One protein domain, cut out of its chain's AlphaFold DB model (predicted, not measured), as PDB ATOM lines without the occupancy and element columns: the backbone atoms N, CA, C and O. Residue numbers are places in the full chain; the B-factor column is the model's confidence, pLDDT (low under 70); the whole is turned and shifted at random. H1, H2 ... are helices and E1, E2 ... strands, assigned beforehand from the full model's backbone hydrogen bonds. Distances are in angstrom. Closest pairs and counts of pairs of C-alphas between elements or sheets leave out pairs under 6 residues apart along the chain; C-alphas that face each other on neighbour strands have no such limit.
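Overview. This is residues 72 to 193 of the 347 residues of an uncharacterized protein of Clostridiales bacterium FE2011 (UniProt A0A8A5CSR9). What does the model look like? A twisted sheet of four strands, E1 to E4, has the long helix H1 slantwise over one face and no named helix over the other. Beyond the end of the strands where E2 ends and E3 begins lie H3, H4 and H5, with H5 farthest out. What is it made of? The printed part has 122 residues, with five named helices and four named strands in the order H1 H2 E1 E2 H3 E3 E4 H4 H5, a mixed class of helices and strands. The sheet's order is E1 E2 E3 E4, all antiparallel. How large is it? It is compact, with a radius of gyration of the C-alphas of 14.8 A and spans of 41 by 31 by 24 A.

Arrangement. What is on the sheet? H1, residues 72 to 87, is on the sheet of E1, residues 97 to 103, E2, 109 to 115, E3, 125 to 131, and E4, 134 to 139, at a height over the sheet of 7.6 A: two layers, a helix on one face of a sheet. It runs slantwise to the strands, at 51 degrees to E4 on the local plane, and its closest C-alphas to E3 are Ala 79 and Ala 128, 5.7 A. How do the strands pair? Within hydrogen-bond range are N 100 and O 112, 2.9 A, in the hairpin E1 and E2; N 111 and O 128, 2.9 A, between E2 and E3; and N 129 and O 136, 2.8 A, in the hairpin E3 and E4. Where are the other helices? H2, residues 91 to 96, only grazes the sheet and only just touches H4, residues 157 to 167, with 3 pairs of C-alphas within 8 A, the closest Met 93 and Leu 160, 6.2 A. H3, residues 120 to 123, stands at the sheet's level and touches residues 179 to 183 alone of H5, residues 173 to 187; the closest C-alphas are Tyr 121 and Ala 183, 5.9 A. H4 and H5 are close but not clearly touching, with C-alphas Met 163 and Tyr 175 6.9 A apart. How are the helix backbones? Every O i to N i+4 pair is within hydrogen-bond range in H1 and H4, 10 of 11 in H5 and 0 of 2 in H2, which has 2 of 3 O i to N i+3 pairs; H3 is too short for an O i to N i+4 pair.

Along the chain. Where does the first half run? H1 begins at C-alpha 72 (23.424, 21.044, 24.192) and is 21.8 A long; after H2, E1 is 19.4 A and E2 19.7 A. Where does the rest run? After H3, E3 is 19.4 A and E4 16.7 A, ending at C-alpha 139 (12.334, 4.437, 30.231). H4 is 14.9 A, and H5, 20.7 A, ends at C-alpha 187 (-5.173, 2.096, 23.538).

Size, cuts and confidence. How far does it reach? The two C-alphas farthest apart are those of Asp 106 and Lys 169, 45.3 A. Is it continuous? The printed part has no cut, and the link from E4 to H4, residues 140 to 156, is long. Where is confidence low? The pLDDT is under 70 at residues 170 to 173 and 191 to 193, and the mean of the printed part is 90.0.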
ATOM      1  N   ARG A  72      24.495  21.877  24.749       91.88
ATOM      2  CA  ARG A  72      23.424  21.044  24.192       91.88
ATOM      3  C   ARG A  72      23.986  19.809  23.495       91.88
ATOM      4  O   ARG A  72      23.659  18.701  23.895       91.88
ATOM      5  N   ALA A  73      24.887  19.980  22.528       92.50
ATOM      6  CA  ALA A  73      25.493  18.851  21.821       92.50
ATOM      7  C   ALA A  73      26.302  17.946  22.773       92.50
ATOM      8  O   ALA A  73      26.301  16.721  22.647       92.50
ATOM      9  N   SER A  74      26.949  18.525  23.789       93.50
ATOM     10  CA  SER A  74      27.590  17.753  24.855       93.50
ATOM     11  C   SER A  74      26.575  16.958  25.680       93.50
ATOM     12  O   SER A  74      26.896  15.855  26.127       93.50
ATOM     13  N   ALA A  75      25.372  17.492  25.900       95.25
ATOM     14  CA  ALA A  75      24.312  16.779  26.590       95.25
ATOM     15  C   ALA A  75      23.785  15.608  25.753       95.25
ATOM     16  O   ALA A  75      23.713  14.503  26.288       95.25
ATOM     17  N   SER A  76      23.546  15.803  24.450       95.25
ATOM     18  CA  SER A  76      23.138  14.730  23.529       95.25
ATOM     19  C   SER A  76      24.146  13.579  23.534       95.25
ATOM     20  O   SER A  76      23.773  12.444  23.803       95.25
ATOM     21  N   ARG A  77      25.452  13.864  23.404       93.75
ATOM     22  CA  ARG A  77      26.506  12.826  23.484       93.75
ATOM     23  C   ARG A  77      26.493  12.056  24.804       93.75
ATOM     24  O   ARG A  77      26.766  10.859  24.837       93.75
ATOM     25  N   THR A  78      26.230  12.759  25.905       96.06
ATOM     26  CA  THR A  78      26.178  12.151  27.241       96.06
ATOM     27  C   THR A  78      24.946  11.257  27.386       96.06
ATOM     28  O   THR A  78      25.034  10.180  27.973       96.06
ATOM     29  N   ALA A  79      23.810  11.686  26.832       97.62
ATOM     30  CA  ALA A  79      22.575  10.917  26.795       97.62
ATOM     31  C   ALA A  79      22.703   9.674  25.896       97.62
ATOM     32  O   ALA A  79      22.359   8.584  26.349       97.62
ATOM     33  N   ASP A  80      23.295   9.803  24.702       95.81
ATOM     34  CA  ASP A  80      23.529   8.689  23.773       95.81
ATOM     35  C   ASP A  80      24.406   7.604  24.428       95.81
ATOM     36  O   ASP A  80      24.098   6.410  24.370       95.81
ATOM     37  N   ALA A  81      25.471   8.016  25.130       95.12
ATOM     38  CA  ALA A  81      26.342   7.102  25.867       95.12
ATOM     39  C   ALA A  81      25.595   6.357  26.988       95.12
ATOM     40  O   ALA A  81      25.771   5.149  27.142       95.12
ATOM     41  N   ALA A  82      24.742   7.053  27.744       96.88
ATOM     42  CA  ALA A  82      23.949   6.443  28.809       96.88
ATOM     43  C   ALA A  82      22.861   5.501  28.273       96.88
ATOM     44  O   ALA A  82      22.632   4.441  28.854       96.88
ATOM     45  N   LEU A  83      22.229   5.843  27.147       97.06
ATOM     46  CA  LEU A  83      21.253   4.992  26.465       97.06
ATOM     47  C   LEU A  83      21.892   3.654  26.052       97.06
ATOM     48  O   LEU A  83      21.342   2.581  26.319       97.06
ATOM     49  N   LYS A  84      23.104   3.709  25.497       96.19
ATOM     50  CA  LYS A  84      23.898   2.525  25.151       96.19
ATOM     51  C   LYS A  84      24.344   1.732  26.375       96.19
ATOM     52  O   LYS A  84      24.222   0.510  26.378       96.19
ATOM     53  N   GLU A  85      24.859   2.396  27.410       96.75
ATOM     54  CA  GLU A  85      25.365   1.733  28.619       96.75
ATOM     55  C   GLU A  85      24.250   1.033  29.409       96.75
ATOM     56  O   GLU A  85      24.429  -0.107  29.838       96.75
ATOM     57  N   GLN A  86      23.101   1.691  29.585       96.44
ATOM     58  CA  GLN A  86      22.012   1.186  30.422       96.44
ATOM     59  C   GLN A  86      21.052   0.261  29.666       96.44
ATOM     60  O   GLN A  86      20.630  -0.752  30.223       96.44
ATOM     61  N   PHE A  87      20.713   0.585  28.414       95.94
ATOM     62  CA  PHE A  87      19.692  -0.139  27.648       95.94
ATOM     63  C   PHE A  87      20.244  -0.909  26.446       95.94
ATOM     64  O   PHE A  87      19.497  -1.651  25.815       95.94
ATOM     65  N   GLY A  88      21.536  -0.782  26.122       96.06
ATOM     66  CA  GLY A  88      22.147  -1.476  24.982       96.06
ATOM     67  C   GLY A  88      21.719  -0.937  23.614       96.06
ATOM     68  O   GLY A  88      21.982  -1.586  22.603       96.06
ATOM     69  N   ILE A  89      21.063   0.225  23.569       96.19
ATOM     70  CA  ILE A  89      20.618   0.864  22.327       96.19
ATOM     71  C   ILE A  89      21.806   1.612  21.729       96.19
ATOM     72  O   ILE A  89      22.302   2.577  22.309       96.19
ATOM     73  N   THR A  90      22.291   1.130  20.589       93.69
ATOM     74  CA  THR A  90      23.445   1.718  19.901       93.69
ATOM     75  C   THR A  90      23.045   2.930  19.071       93.69
ATOM     76  O   THR A  90      21.868   3.156  18.799       93.69
ATOM     77  N   GLU A  91      24.039   3.697  18.643       90.12
ATOM     78  CA  GLU A  91      23.894   4.867  17.785       90.12
ATOM     79  C   GLU A  91      23.136   4.520  16.487       90.12
ATOM     80  O   GLU A  91      22.270   5.270  16.058       90.12
ATOM     81  N   GLU A  92      23.364   3.339  15.901       88.88
ATOM     82  CA  GLU A  92      22.644   2.895  14.698       88.88
ATOM     83  C   GLU A  92      21.161   2.628  14.945       88.88
ATOM     84  O   GLU A  92      20.354   2.858  14.046       88.88
ATOM     85  N   MET A  93      20.803   2.142  16.138       93.06
ATOM     86  CA  MET A  93      19.413   1.878  16.524       93.06
ATOM     87  C   MET A  93      18.635   3.169  16.786       93.06
ATOM     88  O   MET A  93      17.404   3.151  16.754       93.06
ATOM     89  N   GLN A  94      19.326   4.290  17.024       92.62
ATOM     90  CA  GLN A  94      18.682   5.581  17.268       92.62
ATOM     91  C   GLN A  94      17.945   6.126  16.037       92.62
ATOM     92  O   GLN A  94      17.062   6.951  16.203       92.62
ATOM     93  N   THR A  95      18.189   5.586  14.835       88.94
ATOM     94  CA  THR A  95      17.409   5.876  13.610       88.94
ATOM     95  C   THR A  95      15.895   5.658  13.762       88.94
ATOM     96  O   THR A  95      15.122   6.176  12.965       88.94
ATOM     97  N   PHE A  96      15.460   4.866  14.749       91.50
ATOM     98  CA  PHE A  96      14.045   4.622  15.047       91.50
ATOM     99  C   PHE A  96      13.459   5.598  16.071       91.50
ATOM    100  O   PHE A  96      12.323   5.409  16.509       91.50
ATOM    101  N   PHE A  97      14.211   6.627  16.449       93.56
ATOM    102  CA  PHE A  97      13.801   7.634  17.406       93.56
ATOM    103  C   PHE A  97      14.030   9.037  16.846       93.56
ATOM    104  O   PHE A  97      15.031   9.292  16.185       93.56
ATOM    105  N   SER A  98      13.139   9.961  17.187       91.50
ATOM    106  CA  SER A  98      13.429  11.386  17.165       91.50
ATOM    107  C   SER A  98      14.072  11.763  18.497       91.50
ATOM    108  O   SER A  98      13.752  11.177  19.541       91.50
ATOM    109  N   ARG A  99      15.003  12.724  18.472       93.88
ATOM    110  CA  ARG A  99      15.675  13.235  19.670       93.88
ATOM    111  C   ARG A  99      15.353  14.707  19.866       93.88
ATOM    112  O   ARG A  99      15.530  15.507  18.956       93.88
ATOM    113  N   GLU A 100      14.951  15.059  21.080       93.62
ATOM    114  CA  GLU A 100      14.697  16.444  21.477       93.62
ATOM    115  C   GLU A 100      15.527  16.815  22.706       93.62
ATOM    116  O   GLU A 100      15.523  16.093  23.708       93.62
ATOM    117  N   GLU A 101      16.216  17.959  22.657       94.06
ATOM    118  CA  GLU A 101      16.972  18.507  23.785       94.06
ATOM    119  C   GLU A 101      16.344  19.787  24.351       94.06
ATOM    120  O   GLU A 101      16.425  20.874  23.774       94.06
ATOM    121  N   GLU A 102      15.807  19.686  25.563       94.69
ATOM    122  CA  GLU A 102      15.212  20.795  26.299       94.69
ATOM    123  C   GLU A 102      16.185  21.300  27.387       94.69
ATOM    124  O   GLU A 102      16.540  20.544  28.299       94.69
ATOM    125  N   PRO A 103      16.635  22.569  27.345       94.00
ATOM    126  CA  PRO A 103      17.392  23.158  28.445       94.00
ATOM    127  C   PRO A 103      16.487  23.399  29.661       94.00
ATOM    128  O   PRO A 103      15.367  23.889  29.533       94.00
ATOM    129  N   LEU A 104      16.994  23.114  30.858       94.62
ATOM    130  CA  LEU A 104      16.291  23.310  32.125       94.62
ATOM    131  C   LEU A 104      16.803  24.557  32.863       94.62
ATOM    132  O   LEU A 104      17.917  25.032  32.635       94.62
ATOM    133  N   GLU A 105      15.997  25.087  33.788       91.81
ATOM    134  CA  GLU A 105      16.290  26.341  34.509       91.81
ATOM    135  C   GLU A 105      17.611  26.317  35.299       91.81
ATOM    136  O   GLU A 105      18.224  27.361  35.521       91.81
ATOM    137  N   ASP A 106      18.064  25.138  35.730       90.50
ATOM    138  CA  ASP A 106      19.295  24.965  36.504       90.50
ATOM    139  C   ASP A 106      20.551  24.762  35.633       90.50
ATOM    140  O   ASP A 106      21.626  24.472  36.165       90.50
ATOM    141  N   GLY A 107      20.421  24.915  34.311       88.69
ATOM    142  CA  GLY A 107      21.496  24.727  33.336       88.69
ATOM    143  C   GLY A 107      21.750  23.269  32.940       88.69
ATOM    144  O   GLY A 107      22.688  23.012  32.185       88.69
ATOM    145  N   SER A 108      20.951  22.320  33.440       95.06
ATOM    146  CA  SER A 108      20.934  20.937  32.948       95.06
ATOM    147  C   SER A 108      20.100  20.802  31.668       95.06
ATOM    148  O   SER A 108      19.434  21.746  31.243       95.06
ATOM    149  N   PHE A 109      20.145  19.629  31.037       97.19
ATOM    150  CA  PHE A 109      19.355  19.316  29.845       97.19
ATOM    151  C   PHE A 109      18.478  18.090  30.088       97.19
ATOM    152  O   PHE A 109      18.908  17.126  30.721       97.19
ATOM    153  N   ARG A 110      17.266  18.107  29.540       97.94
ATOM    154  CA  ARG A 110      16.447  16.916  29.327       97.94
ATOM    155  C   ARG A 110      16.592  16.504  27.866       97.94
ATOM    156  O   ARG A 110      16.273  17.290  26.984       97.94
ATOM    157  N   VAL A 111      17.065  15.287  27.629       98.00
ATOM    158  CA  VAL A 111      17.143  14.690  26.292       98.00
ATOM    159  C   VAL A 111      16.105  13.581  26.203       98.00
ATOM    160  O   VAL A 111      16.102  12.670  27.035       98.00
ATOM    161  N   THR A 112      15.213  13.672  25.225       97.88
ATOM    162  CA  THR A 112      14.091  12.747  25.047       97.88
ATOM    163  C   THR A 112      14.233  12.012  23.724       97.88
ATOM    164  O   THR A 112      14.459  12.653  22.705       97.88
ATOM    165  N   TYR A 113      14.081  10.687  23.747       97.56
ATOM    166  CA  TYR A 113      14.048   9.835  22.560       97.56
ATOM    167  C   TYR A 113      12.652   9.236  22.422       97.56
ATOM    168  O   TYR A 113      12.204   8.508  23.318       97.56
ATOM    169  N   THR A 114      11.980   9.525  21.310       94.88
ATOM    170  CA  THR A 114      10.606   9.078  21.043       94.88
ATOM    171  C   THR A 114      10.562   8.294  19.743       94.88
ATOM    172  O   THR A 114      11.142   8.720  18.753       94.88
ATOM    173  N   GLY A 115       9.898   7.136  19.741       91.00
ATOM    174  CA  GLY A 115       9.794   6.303  18.542       91.00
ATOM    175  C   GLY A 115       9.141   7.042  17.368       91.00
ATOM    176  O   GLY A 115       8.086   7.648  17.531       91.00
ATOM    177  N   VAL A 116       9.747   6.969  16.183       85.25
ATOM    178  CA  VAL A 116       9.204   7.576  14.950       85.25
ATOM    179  C   VAL A 116       8.230   6.628  14.247       85.25
ATOM    180  O   VAL A 116       8.137   5.458  14.610       85.25
ATOM    181  N   TYR A 117       7.493   7.107  13.241       78.19
ATOM    182  CA  TYR A 117       6.632   6.273  12.380       78.19
ATOM    183  C   TYR A 117       5.664   5.346  13.143       78.19
ATOM    184  O   TYR A 117       5.476   4.182  12.787       78.19
ATOM    185  N   GLY A 118       5.073   5.859  14.226       79.62
ATOM    186  CA  GLY A 118       4.110   5.123  15.047       79.62
ATOM    187  C   GLY A 118       4.727   4.068  15.979       79.62
ATOM    188  O   GLY A 118       4.027   3.185  16.474       79.62
ATOM    189  N   LEU A 119       6.040   4.126  16.219       89.00
ATOM    190  CA  LEU A 119       6.745   3.209  17.121       89.00
ATOM    191  C   LEU A 119       6.764   3.682  18.582       89.00
ATOM    192  O   LEU A 119       7.170   2.923  19.462       89.00
ATOM    193  N   ASP A 120       6.332   4.913  18.857       90.44
ATOM    194  CA  ASP A 120       6.356   5.551  20.176       90.44
ATOM    195  C   ASP A 120       5.644   4.726  21.255       90.44
ATOM    196  O   ASP A 120       6.143   4.620  22.377       90.44
ATOM    197  N   TYR A 121       4.534   4.057  20.918       91.56
ATOM    198  CA  TYR A 121       3.856   3.186  21.874       91.56
ATOM    199  C   TYR A 121       4.759   2.019  22.304       91.56
ATOM    200  O   TYR A 121       4.996   1.839  23.503       91.56
ATOM    201  N   VAL A 122       5.254   1.215  21.357       93.94
ATOM    202  CA  VAL A 122       5.986  -0.027  21.665       93.94
ATOM    203  C   VAL A 122       7.411   0.227  22.146       93.94
ATOM    204  O   VAL A 122       7.867  -0.463  23.058       93.94
ATOM    205  N   LEU A 123       8.099   1.225  21.589       95.50
ATOM    206  CA  LEU A 123       9.443   1.612  22.021       95.50
ATOM    207  C   LEU A 123       9.411   2.418  23.316       95.50
ATOM    208  O   LEU A 123      10.407   2.444  24.036       95.50
ATOM    209  N   GLY A 124       8.281   3.056  23.627       94.88
ATOM    210  CA  GLY A 124       8.184   4.021  24.708       94.88
ATOM    211  C   GLY A 124       9.099   5.229  24.497       94.88
ATOM    212  O   GLY A 124       9.829   5.357  23.517       94.88
ATOM    213  N   THR A 125       9.076   6.117  25.479       97.50
ATOM    214  CA  THR A 125       9.979   7.261  25.574       97.50
ATOM    215  C   THR A 125      11.147   6.946  26.501       97.50
ATOM    216  O   THR A 125      10.926   6.485  27.631       97.50
ATOM    217  N   TYR A 126      12.370   7.222  26.049       98.25
ATOM    218  CA  TYR A 126      13.553   7.294  26.909       98.25
ATOM    219  C   TYR A 126      13.823   8.756  27.257       98.25
ATOM    220  O   TYR A 126      13.830   9.617  26.380       98.25
ATOM    221  N   THR A 127      14.053   9.048  28.533       98.38
ATOM    222  CA  THR A 127      14.317  10.410  29.010       98.38
ATOM    223  C   THR A 127      15.589  10.420  29.836       98.38
ATOM    224  O   THR A 127      15.642   9.789  30.894       98.38
ATOM    225  N   ALA A 128      16.596  11.149  29.360       98.31
ATOM    226  CA  ALA A 128      17.856  11.380  30.047       98.31
ATOM    227  C   ALA A 128      17.879  12.783  30.667       98.31
ATOM    228  O   ALA A 128      17.710  13.787  29.975       98.31
ATOM    229  N   LEU A 129      18.126  12.859  31.973       98.12
ATOM    230  CA  LEU A 129      18.444  14.103  32.665       98.12
ATOM    231  C   LEU A 129      19.966  14.250  32.718       98.12
ATOM    232  O   LEU A 129      20.641  13.493  33.417       98.12
ATOM    233  N   VAL A 130      20.503  15.219  31.979       97.69
ATOM    234  CA  VAL A 130      21.944  15.421  31.820       97.69
ATOM    235  C   VAL A 130      22.421  16.617  32.629       97.69
ATOM    236  O   VAL A 130      22.060  17.760  32.349       97.69
ATOM    237  N   LYS A 131      23.289  16.362  33.609       94.19
ATOM    238  CA  LYS A 131      23.860  17.377  34.496       94.19
ATOM    239  C   LYS A 131      25.315  17.063  34.819       94.19
ATOM    240  O   LYS A 131      25.661  15.920  35.103       94.19
ATOM    241  N   ASP A 132      26.169  18.084  34.777       90.50
ATOM    242  CA  ASP A 132      27.600  17.980  35.102       90.50
ATOM    243  C   ASP A 132      28.328  16.848  34.341       90.50
ATOM    244  O   ASP A 132      29.169  16.137  34.897       90.50
ATOM    245  N   GLY A 133      27.976  16.656  33.061       88.50
ATOM    246  CA  GLY A 133      28.558  15.622  32.195       88.50
ATOM    247  C   GLY A 133      28.147  14.190  32.549       88.50
ATOM    248  O   GLY A 133      28.837  13.244  32.178       88.50
ATOM    249  N   LYS A 134      27.051  14.017  33.292       93.00
ATOM    250  CA  LYS A 134      26.460  12.718  33.630       93.00
ATOM    251  C   LYS A 134      24.996  12.703  33.236       93.00
ATOM    252  O   LYS A 134      24.333  13.731  33.337       93.00
ATOM    253  N   ALA A 135      24.499  11.538  32.845       97.12
ATOM    254  CA  ALA A 135      23.094  11.330  32.536       97.12
ATOM    255  C   ALA A 135      22.482  10.303  33.493       97.12
ATOM    256  O   ALA A 135      23.076   9.259  33.757       97.12
ATOM    257  N   GLU A 136      21.290  10.608  33.994       97.25
ATOM    258  CA  GLU A 136      20.380   9.628  34.585       97.25
ATOM    259  C   GLU A 136      19.261   9.383  33.577       97.25
ATOM    260  O   GLU A 136      18.578  10.331  33.186       97.25
ATOM    261  N   ILE A 137      19.102   8.140  33.122       97.31
ATOM    262  CA  ILE A 137      18.153   7.802  32.065       97.31
ATOM    263  C   ILE A 137      17.061   6.862  32.570       97.31
ATOM    264  O   ILE A 137      17.309   5.884  33.278       97.31
ATOM    265  N   THR A 138      15.829   7.188  32.198       97.69
ATOM    266  CA  THR A 138      14.624   6.423  32.528       97.69
ATOM    267  C   THR A 138      13.889   6.031  31.261       97.69
ATOM    268  O   THR A 138      13.949   6.746  30.259       97.69
ATOM    269  N   TRP A 139      13.171   4.913  31.319       98.00
ATOM    270  CA  TRP A 139      12.334   4.437  30.231       98.00
ATOM    271  C   TRP A 139      10.870   4.376  30.669       98.00
ATOM    272  O   TRP A 139      10.536   3.836  31.721       98.00
ATOM    273  N   SER A 140       9.963   4.915  29.856       96.50
ATOM    274  CA  SER A 140       8.520   4.930  30.163       96.50
ATOM    275  C   SER A 140       7.882   3.534  30.277       96.50
ATOM    276  O   SER A 140       6.808   3.399  30.863       96.50
ATOM    277  N   ARG A 141       8.538   2.494  29.746       93.44
ATOM    278  CA  ARG A 141       8.107   1.089  29.842       93.44
ATOM    279  C   ARG A 141       8.986   0.270  30.794       93.44
ATOM    280  O   ARG A 141       9.040  -0.951  30.674       93.44
ATOM    281  N   GLU A 142       9.667   0.915  31.743       91.69
ATOM    282  CA  GLU A 142      10.506   0.226  32.728       91.69
ATOM    283  C   GLU A 142       9.744  -0.926  33.412       91.69
ATOM    284  O   GLU A 142       8.631  -0.757  33.917       91.69
ATOM    285  N   GLY A 143      10.349  -2.115  33.424       87.56
ATOM    286  CA  GLY A 143       9.749  -3.325  33.995       87.56
ATOM    287  C   GLY A 143       8.715  -4.036  33.114       87.56
ATOM    288  O   GLY A 143       8.182  -5.060  33.547       87.56
ATOM    289  N   ALA A 144       8.431  -3.546  31.902       89.50
ATOM    290  CA  ALA A 144       7.635  -4.280  30.922       89.50
ATOM    291  C   ALA A 144       8.369  -5.540  30.428       89.50
ATOM    292  O   ALA A 144       9.601  -5.595  30.386       89.50
ATOM    293  N   ASP A 145       7.604  -6.564  30.044       87.62
ATOM    294  CA  ASP A 145       8.162  -7.773  29.444       87.62
ATOM    295  C   ASP A 145       8.530  -7.506  27.981       87.62
ATOM    296  O   ASP A 145       7.664  -7.261  27.142       87.62
ATOM    297  N   VAL A 146       9.831  -7.557  27.696       93.12
ATOM    298  CA  VAL A 146      10.398  -7.413  26.347       93.12
ATOM    299  C   VAL A 146      10.701  -8.768  25.699       93.12
ATOM    300  O   VAL A 146      11.349  -8.835  24.655       93.12
ATOM    301  N   SER A 147      10.298  -9.882  26.314       89.19
ATOM    302  CA  SER A 147      10.519 -11.214  25.754       89.19
ATOM    303  C   SER A 147       9.480 -11.559  24.679       89.19
ATOM    304  O   SER A 147       8.320 -11.174  24.759       89.19
ATOM    305  N   GLY A 148       9.898 -12.300  23.645       86.56
ATOM    306  CA  GLY A 148       8.993 -12.751  22.573       86.56
ATOM    307  C   GLY A 148       9.093 -11.994  21.241       86.56
ATOM    308  O   GLY A 148       8.242 -12.187  20.376       86.56
ATOM    309  N   GLY A 149      10.132 -11.179  21.031       90.31
ATOM    310  CA  GLY A 149      10.333 -10.459  19.766       90.31
ATOM    311  C   GLY A 149       9.254  -9.396  19.555       90.31
ATOM    312  O   GLY A 149       8.880  -8.718  20.508       90.31
ATOM    313  N   TYR A 150       8.735  -9.258  18.333       92.25
ATOM    314  CA  TYR A 150       7.691  -8.271  18.020       92.25
ATOM    315  C   TYR A 150       6.300  -8.588  18.574       92.25
ATOM    316  O   TYR A 150       5.385  -7.808  18.352       92.25
ATOM    317  N   GLU A 151       6.111  -9.716  19.258       90.31
ATOM    318  CA  GLU A 151       4.847 -10.014  19.949       90.31
ATOM    319  C   GLU A 151       4.846  -9.501  21.401       90.31
ATOM    320  O   GLU A 151       3.834  -9.616  22.090       90.31
ATOM    321  N   ALA A 152       5.976  -8.961  21.875       92.75
ATOM    322  CA  ALA A 152       6.096  -8.351  23.193       92.75
ATOM    323  C   ALA A 152       5.302  -7.038  23.273       92.75
ATOM    324  O   ALA A 152       5.269  -6.274  22.307       92.75
ATOM    325  N   ASP A 153       4.723  -6.744  24.442       89.94
ATOM    326  CA  ASP A 153       3.940  -5.517  24.664       89.94
ATOM    327  C   ASP A 153       4.825  -4.248  24.715       89.94
ATOM    328  O   ASP A 153       4.319  -3.139  24.532       89.94
ATOM    329  N   ALA A 154       6.135  -4.401  24.955       94.94
ATOM    330  CA  ALA A 154       7.144  -3.343  24.880       94.94
ATOM    331  C   ALA A 154       8.418  -3.854  24.192       94.94
ATOM    332  O   ALA A 154       8.771  -5.030  24.304       94.94
ATOM    333  N   TRP A 155       9.108  -2.977  23.466       96.19
ATOM    334  CA  TRP A 155      10.237  -3.326  22.605       96.19
ATOM    335  C   TRP A 155      11.526  -2.673  23.105       96.19
ATOM    336  O   TRP A 155      11.601  -1.456  23.259       96.19
ATOM    337  N   GLY A 156      12.541  -3.502  23.362       95.00
ATOM    338  CA  GLY A 156      13.866  -3.075  23.817       95.00
ATOM    339  C   GLY A 156      14.951  -3.295  22.759       95.00
ATOM    340  O   GLY A 156      14.668  -3.458  21.572       95.00
ATOM    341  N   ALA A 157      16.213  -3.345  23.194       95.12
ATOM    342  CA  ALA A 157      17.369  -3.462  22.298       95.12
ATOM    343  C   ALA A 157      17.340  -4.694  21.372       95.12
ATOM    344  O   ALA A 157      17.779  -4.609  20.227       95.12
ATOM    345  N   GLU A 158      16.795  -5.829  21.819       94.56
ATOM    346  CA  GLU A 158      16.697  -7.029  20.975       94.56
ATOM    347  C   GLU A 158      15.711  -6.836  19.812       94.56
ATOM    348  O   GLU A 158      16.020  -7.210  18.678       94.56
ATOM    349  N   GLN A 159      14.559  -6.199  20.053       95.31
ATOM    350  CA  GLN A 159      13.612  -5.837  18.996       95.31
ATOM    351  C   GLN A 159      14.206  -4.788  18.061       95.31
ATOM    352  O   GLN A 159      14.126  -4.965  16.852       95.31
ATOM    353  N   LEU A 160      14.870  -3.755  18.589       94.50
ATOM    354  CA  LEU A 160      15.555  -2.750  17.767       94.50
ATOM    355  C   LEU A 160      16.611  -3.389  16.856       94.50
ATOM    356  O   LEU A 160      16.684  -3.084  15.669       94.50
ATOM    357  N   LYS A 161      17.384  -4.354  17.361       92.19
ATOM    358  CA  LYS A 161      18.340  -5.123  16.552       92.19
ATOM    359  C   LYS A 161      17.658  -5.950  15.458       92.19
ATOM    360  O   LYS A 161      18.186  -6.071  14.346       92.19
ATOM    361  N   GLN A 162      16.497  -6.526  15.759       91.12
ATOM    362  CA  GLN A 162      15.688  -7.212  14.759       91.12
ATOM    363  C   GLN A 162      15.173  -6.224  13.701       91.12
ATOM    364  O   GLN A 162      15.298  -6.512  12.512       91.12
ATOM    365  N   MET A 163      14.729  -5.029  14.106       90.75
ATOM    366  CA  MET A 163      14.253  -3.977  13.198       90.75
ATOM    367  C   MET A 163      15.360  -3.519  12.262       90.75
ATOM    368  O   MET A 163      15.123  -3.404  11.065       90.75
ATOM    369  N   MET A 164      16.588  -3.355  12.761       87.00
ATOM    370  CA  MET A 164      17.759  -3.075  11.921       87.00
ATOM    371  C   MET A 164      17.965  -4.157  10.853       87.00
ATOM    372  O   MET A 164      18.219  -3.853   9.689       87.00
ATOM    373  N   THR A 165      17.817  -5.430  11.235       86.06
ATOM    374  CA  THR A 165      17.976  -6.573  10.322       86.06
ATOM    375  C   THR A 165      16.862  -6.634   9.275       86.06
ATOM    376  O   THR A 165      17.123  -6.981   8.122       86.06
ATOM    377  N   ASP A 166      15.627  -6.329   9.668       85.06
ATOM    378  CA  ASP A 166      14.467  -6.337   8.775       85.06
ATOM    379  C   ASP A 166      14.490  -5.127   7.834       85.06
ATOM    380  O   ASP A 166      14.282  -5.278   6.631       85.06
ATOM    381  N   ALA A 167      14.839  -3.945   8.345       80.31
ATOM    382  CA  ALA A 167      15.003  -2.727   7.561       80.31
ATOM    383  C   ALA A 167      16.112  -2.851   6.509       80.31
ATOM    384  O   ALA A 167      15.927  -2.410   5.379       80.31
ATOM    385  N   ALA A 168      17.231  -3.507   6.836       77.19
ATOM    386  CA  ALA A 168      18.309  -3.765   5.878       77.19
ATOM    387  C   ALA A 168      17.902  -4.718   4.736       77.19
ATOM    388  O   ALA A 168      18.580  -4.788   3.717       77.19
ATOM    389  N   LYS A 169      16.797  -5.458   4.894       76.81
ATOM    390  CA  LYS A 169      16.212  -6.325   3.858       76.81
ATOM    391  C   LYS A 169      15.020  -5.675   3.150       76.81
ATOM    392  O   LYS A 169      14.268  -6.387   2.492       76.81
ATOM    393  N   ASP A 170      14.834  -4.369   3.340       69.44
ATOM    394  CA  ASP A 170      13.685  -3.599   2.857       69.44
ATOM    395  C   ASP A 170      12.328  -4.153   3.335       69.44
ATOM    396  O   ASP A 170      11.304  -4.048   2.676       69.44
ATOM    397  N   ASN A 171      12.306  -4.776   4.517       67.19
ATOM    398  CA  ASN A 171      11.108  -5.376   5.106       67.19
ATOM    399  C   ASN A 171      10.525  -4.487   6.223       67.19
ATOM    400  O   ASN A 171      10.161  -4.974   7.302       67.19
ATOM    401  N   LYS A 172      10.489  -3.165   5.990       62.47
ATOM    402  CA  LYS A 172      10.136  -2.151   7.005       62.47
ATOM    403  C   LYS A 172       8.688  -2.256   7.496       62.47
ATOM    404  O   LYS A 172       8.438  -2.083   8.684       62.47
ATOM    405  N   LEU A 173       7.750  -2.646   6.629       59.81
ATOM    406  CA  LEU A 173       6.344  -2.836   7.010       59.81
ATOM    407  C   LEU A 173       6.114  -3.884   8.099       59.81
ATOM    408  O   LEU A 173       5.120  -3.827   8.825       59.81
ATOM    409  N   SER A 174       6.998  -4.879   8.197       74.69
ATOM    410  CA  SER A 174       6.738  -6.045   9.040       74.69
ATOM    411  C   SER A 174       6.705  -5.721  10.535       74.69
ATOM    412  O   SER A 174       5.980  -6.388  11.276       74.69
ATOM    413  N   TYR A 175       7.448  -4.703  10.980       84.88
ATOM    414  CA  TYR A 175       7.449  -4.269  12.374       84.88
ATOM    415  C   TYR A 175       6.510  -3.082  12.617       84.88
ATOM    416  O   TYR A 175       5.840  -3.073  13.643       84.88
ATOM    417  N   THR A 176       6.347  -2.134  11.689       84.75
ATOM    418  CA  THR A 176       5.418  -1.000  11.892       84.75
ATOM    419  C   THR A 176       3.967  -1.466  12.038       84.75
ATOM    420  O   THR A 176       3.269  -1.039  12.955       84.75
ATOM    421  N   GLN A 177       3.534  -2.445  11.235       85.50
ATOM    422  CA  GLN A 177       2.200  -3.051  11.362       85.50
ATOM    423  C   GLN A 177       1.998  -3.776  12.695       85.50
ATOM    424  O   GLN A 177       0.918  -3.732  13.284       85.50
ATOM    425  N   LYS A 178       3.038  -4.453  13.193       89.00
ATOM    426  CA  LYS A 178       2.983  -5.135  14.491       89.00
ATOM    427  C   LYS A 178       2.928  -4.138  15.641       89.00
ATOM    428  O   LYS A 178       2.144  -4.337  16.565       89.00
ATOM    429  N   ALA A 179       3.714  -3.067  15.558       90.19
ATOM    430  CA  ALA A 179       3.700  -1.986  16.531       90.19
ATOM    431  C   ALA A 179       2.307  -1.351  16.632       90.19
ATOM    432  O   ALA A 179       1.761  -1.261  17.730       90.19
ATOM    433  N   ALA A 180       1.697  -1.021  15.490       87.81
ATOM    434  CA  ALA A 180       0.342  -0.482  15.430       87.81
ATOM    435  C   ALA A 180      -0.700  -1.451  16.007       87.81
ATOM    436  O   ALA A 180      -1.483  -1.059  16.866       87.81
ATOM    437  N   ALA A 181      -0.655  -2.738  15.646       88.88
ATOM    438  CA  ALA A 181      -1.576  -3.736  16.199       88.88
ATOM    439  C   ALA A 181      -1.453  -3.877  17.731       88.88
ATOM    440  O   ALA A 181      -2.452  -4.076  18.431       88.88
ATOM    441  N   ILE A 182      -0.236  -3.769  18.276       90.12
ATOM    442  CA  ILE A 182      -0.004  -3.759  19.726       90.12
ATOM    443  C   ILE A 182      -0.552  -2.476  20.350       90.12
ATOM    444  O   ILE A 182      -1.212  -2.556  21.389       90.12
ATOM    445  N   ALA A 183      -0.297  -1.318  19.738       88.75
ATOM    446  CA  ALA A 183      -0.803  -0.035  20.206       88.75
ATOM    447  C   ALA A 183      -2.336  -0.052  20.259       88.75
ATOM    448  O   ALA A 183      -2.906   0.125  21.335       88.75
ATOM    449  N   GLU A 184      -2.997  -0.410  19.158       89.25
ATOM    450  CA  GLU A 184      -4.455  -0.532  19.041       89.25
ATOM    451  C   GLU A 184      -5.063  -1.445  20.101       89.25
ATOM    452  O   GLU A 184      -6.046  -1.090  20.756       89.25
ATOM    453  N   LYS A 185      -4.460  -2.620  20.315       88.12
ATOM    454  CA  LYS A 185      -4.917  -3.584  21.322       88.12
ATOM    455  C   LYS A 185      -4.956  -2.980  22.730       88.12
ATOM    456  O   LYS A 185      -5.792  -3.393  23.536       88.12
ATOM    457  N   HIS A 186      -4.065  -2.040  23.042       84.44
ATOM    458  CA  HIS A 186      -3.941  -1.460  24.379       84.44
ATOM    459  C   HIS A 186      -4.610  -0.094  24.537       84.44
ATOM    460  O   HIS A 186      -5.126   0.198  25.617       84.44
ATOM    461  N   THR A 187      -4.599   0.743  23.502       84.06
ATOM    462  CA  THR A 187      -5.173   2.096  23.538       84.06
ATOM    463  C   THR A 187      -6.627   2.113  23.074       84.06
ATOM    464  O   THR A 187      -7.383   3.006  23.456       84.06
ATOM    465  N   GLY A 188      -7.041   1.128  22.269       80.19
ATOM    466  CA  GLY A 188      -8.336   1.115  21.589       80.19
ATOM    467  C   GLY A 188      -8.461   2.175  20.490       80.19
ATOM    468  O   GLY A 188      -9.574   2.418  20.021       80.19
ATOM    469  N   GLN A 189      -7.358   2.825  20.111       75.50
ATOM    470  CA  GLN A 189      -7.292   3.815  19.040       75.50
ATOM    471  C   GLN A 189      -6.559   3.210  17.850       75.50
ATOM    472  O   GLN A 189      -5.466   2.684  18.044       75.50
ATOM    473  N   GLU A 190      -7.157   3.313  16.662       73.31
ATOM    474  CA  GLU A 190      -6.503   2.983  15.391       73.31
ATOM    475  C   GLU A 190      -5.213   3.797  15.271       73.31
ATOM    476  O   GLU A 190      -5.226   5.014  15.485       73.31
ATOM    477  N   TYR A 191      -4.100   3.107  15.029       66.75
ATOM    478  CA  TYR A 191      -2.790   3.741  14.942       66.75
ATOM    479  C   TYR A 191      -2.449   3.948  13.477       66.75
ATOM    480  O   TYR A 191      -2.419   2.988  12.708       66.75
ATOM    481  N   ASP A 192      -2.205   5.197  13.093       63.41
ATOM    482  CA  ASP A 192      -1.908   5.533  11.707       63.41
ATOM    483  C   ASP A 192      -0.537   4.961  11.319       63.41
ATOM    484  O   ASP A 192       0.498   5.342  11.876       63.41
ATOM    485  N   ILE A 193      -0.534   3.989  10.406       61.75
ATOM    486  CA  ILE A 193       0.688   3.418   9.844       61.75
ATOM    487  C   ILE A 193       0.968   4.192   8.556       61.75
ATOM    488  O   ILE A 193       0.139   4.131   7.646       61.75
TER     489      ILE A 193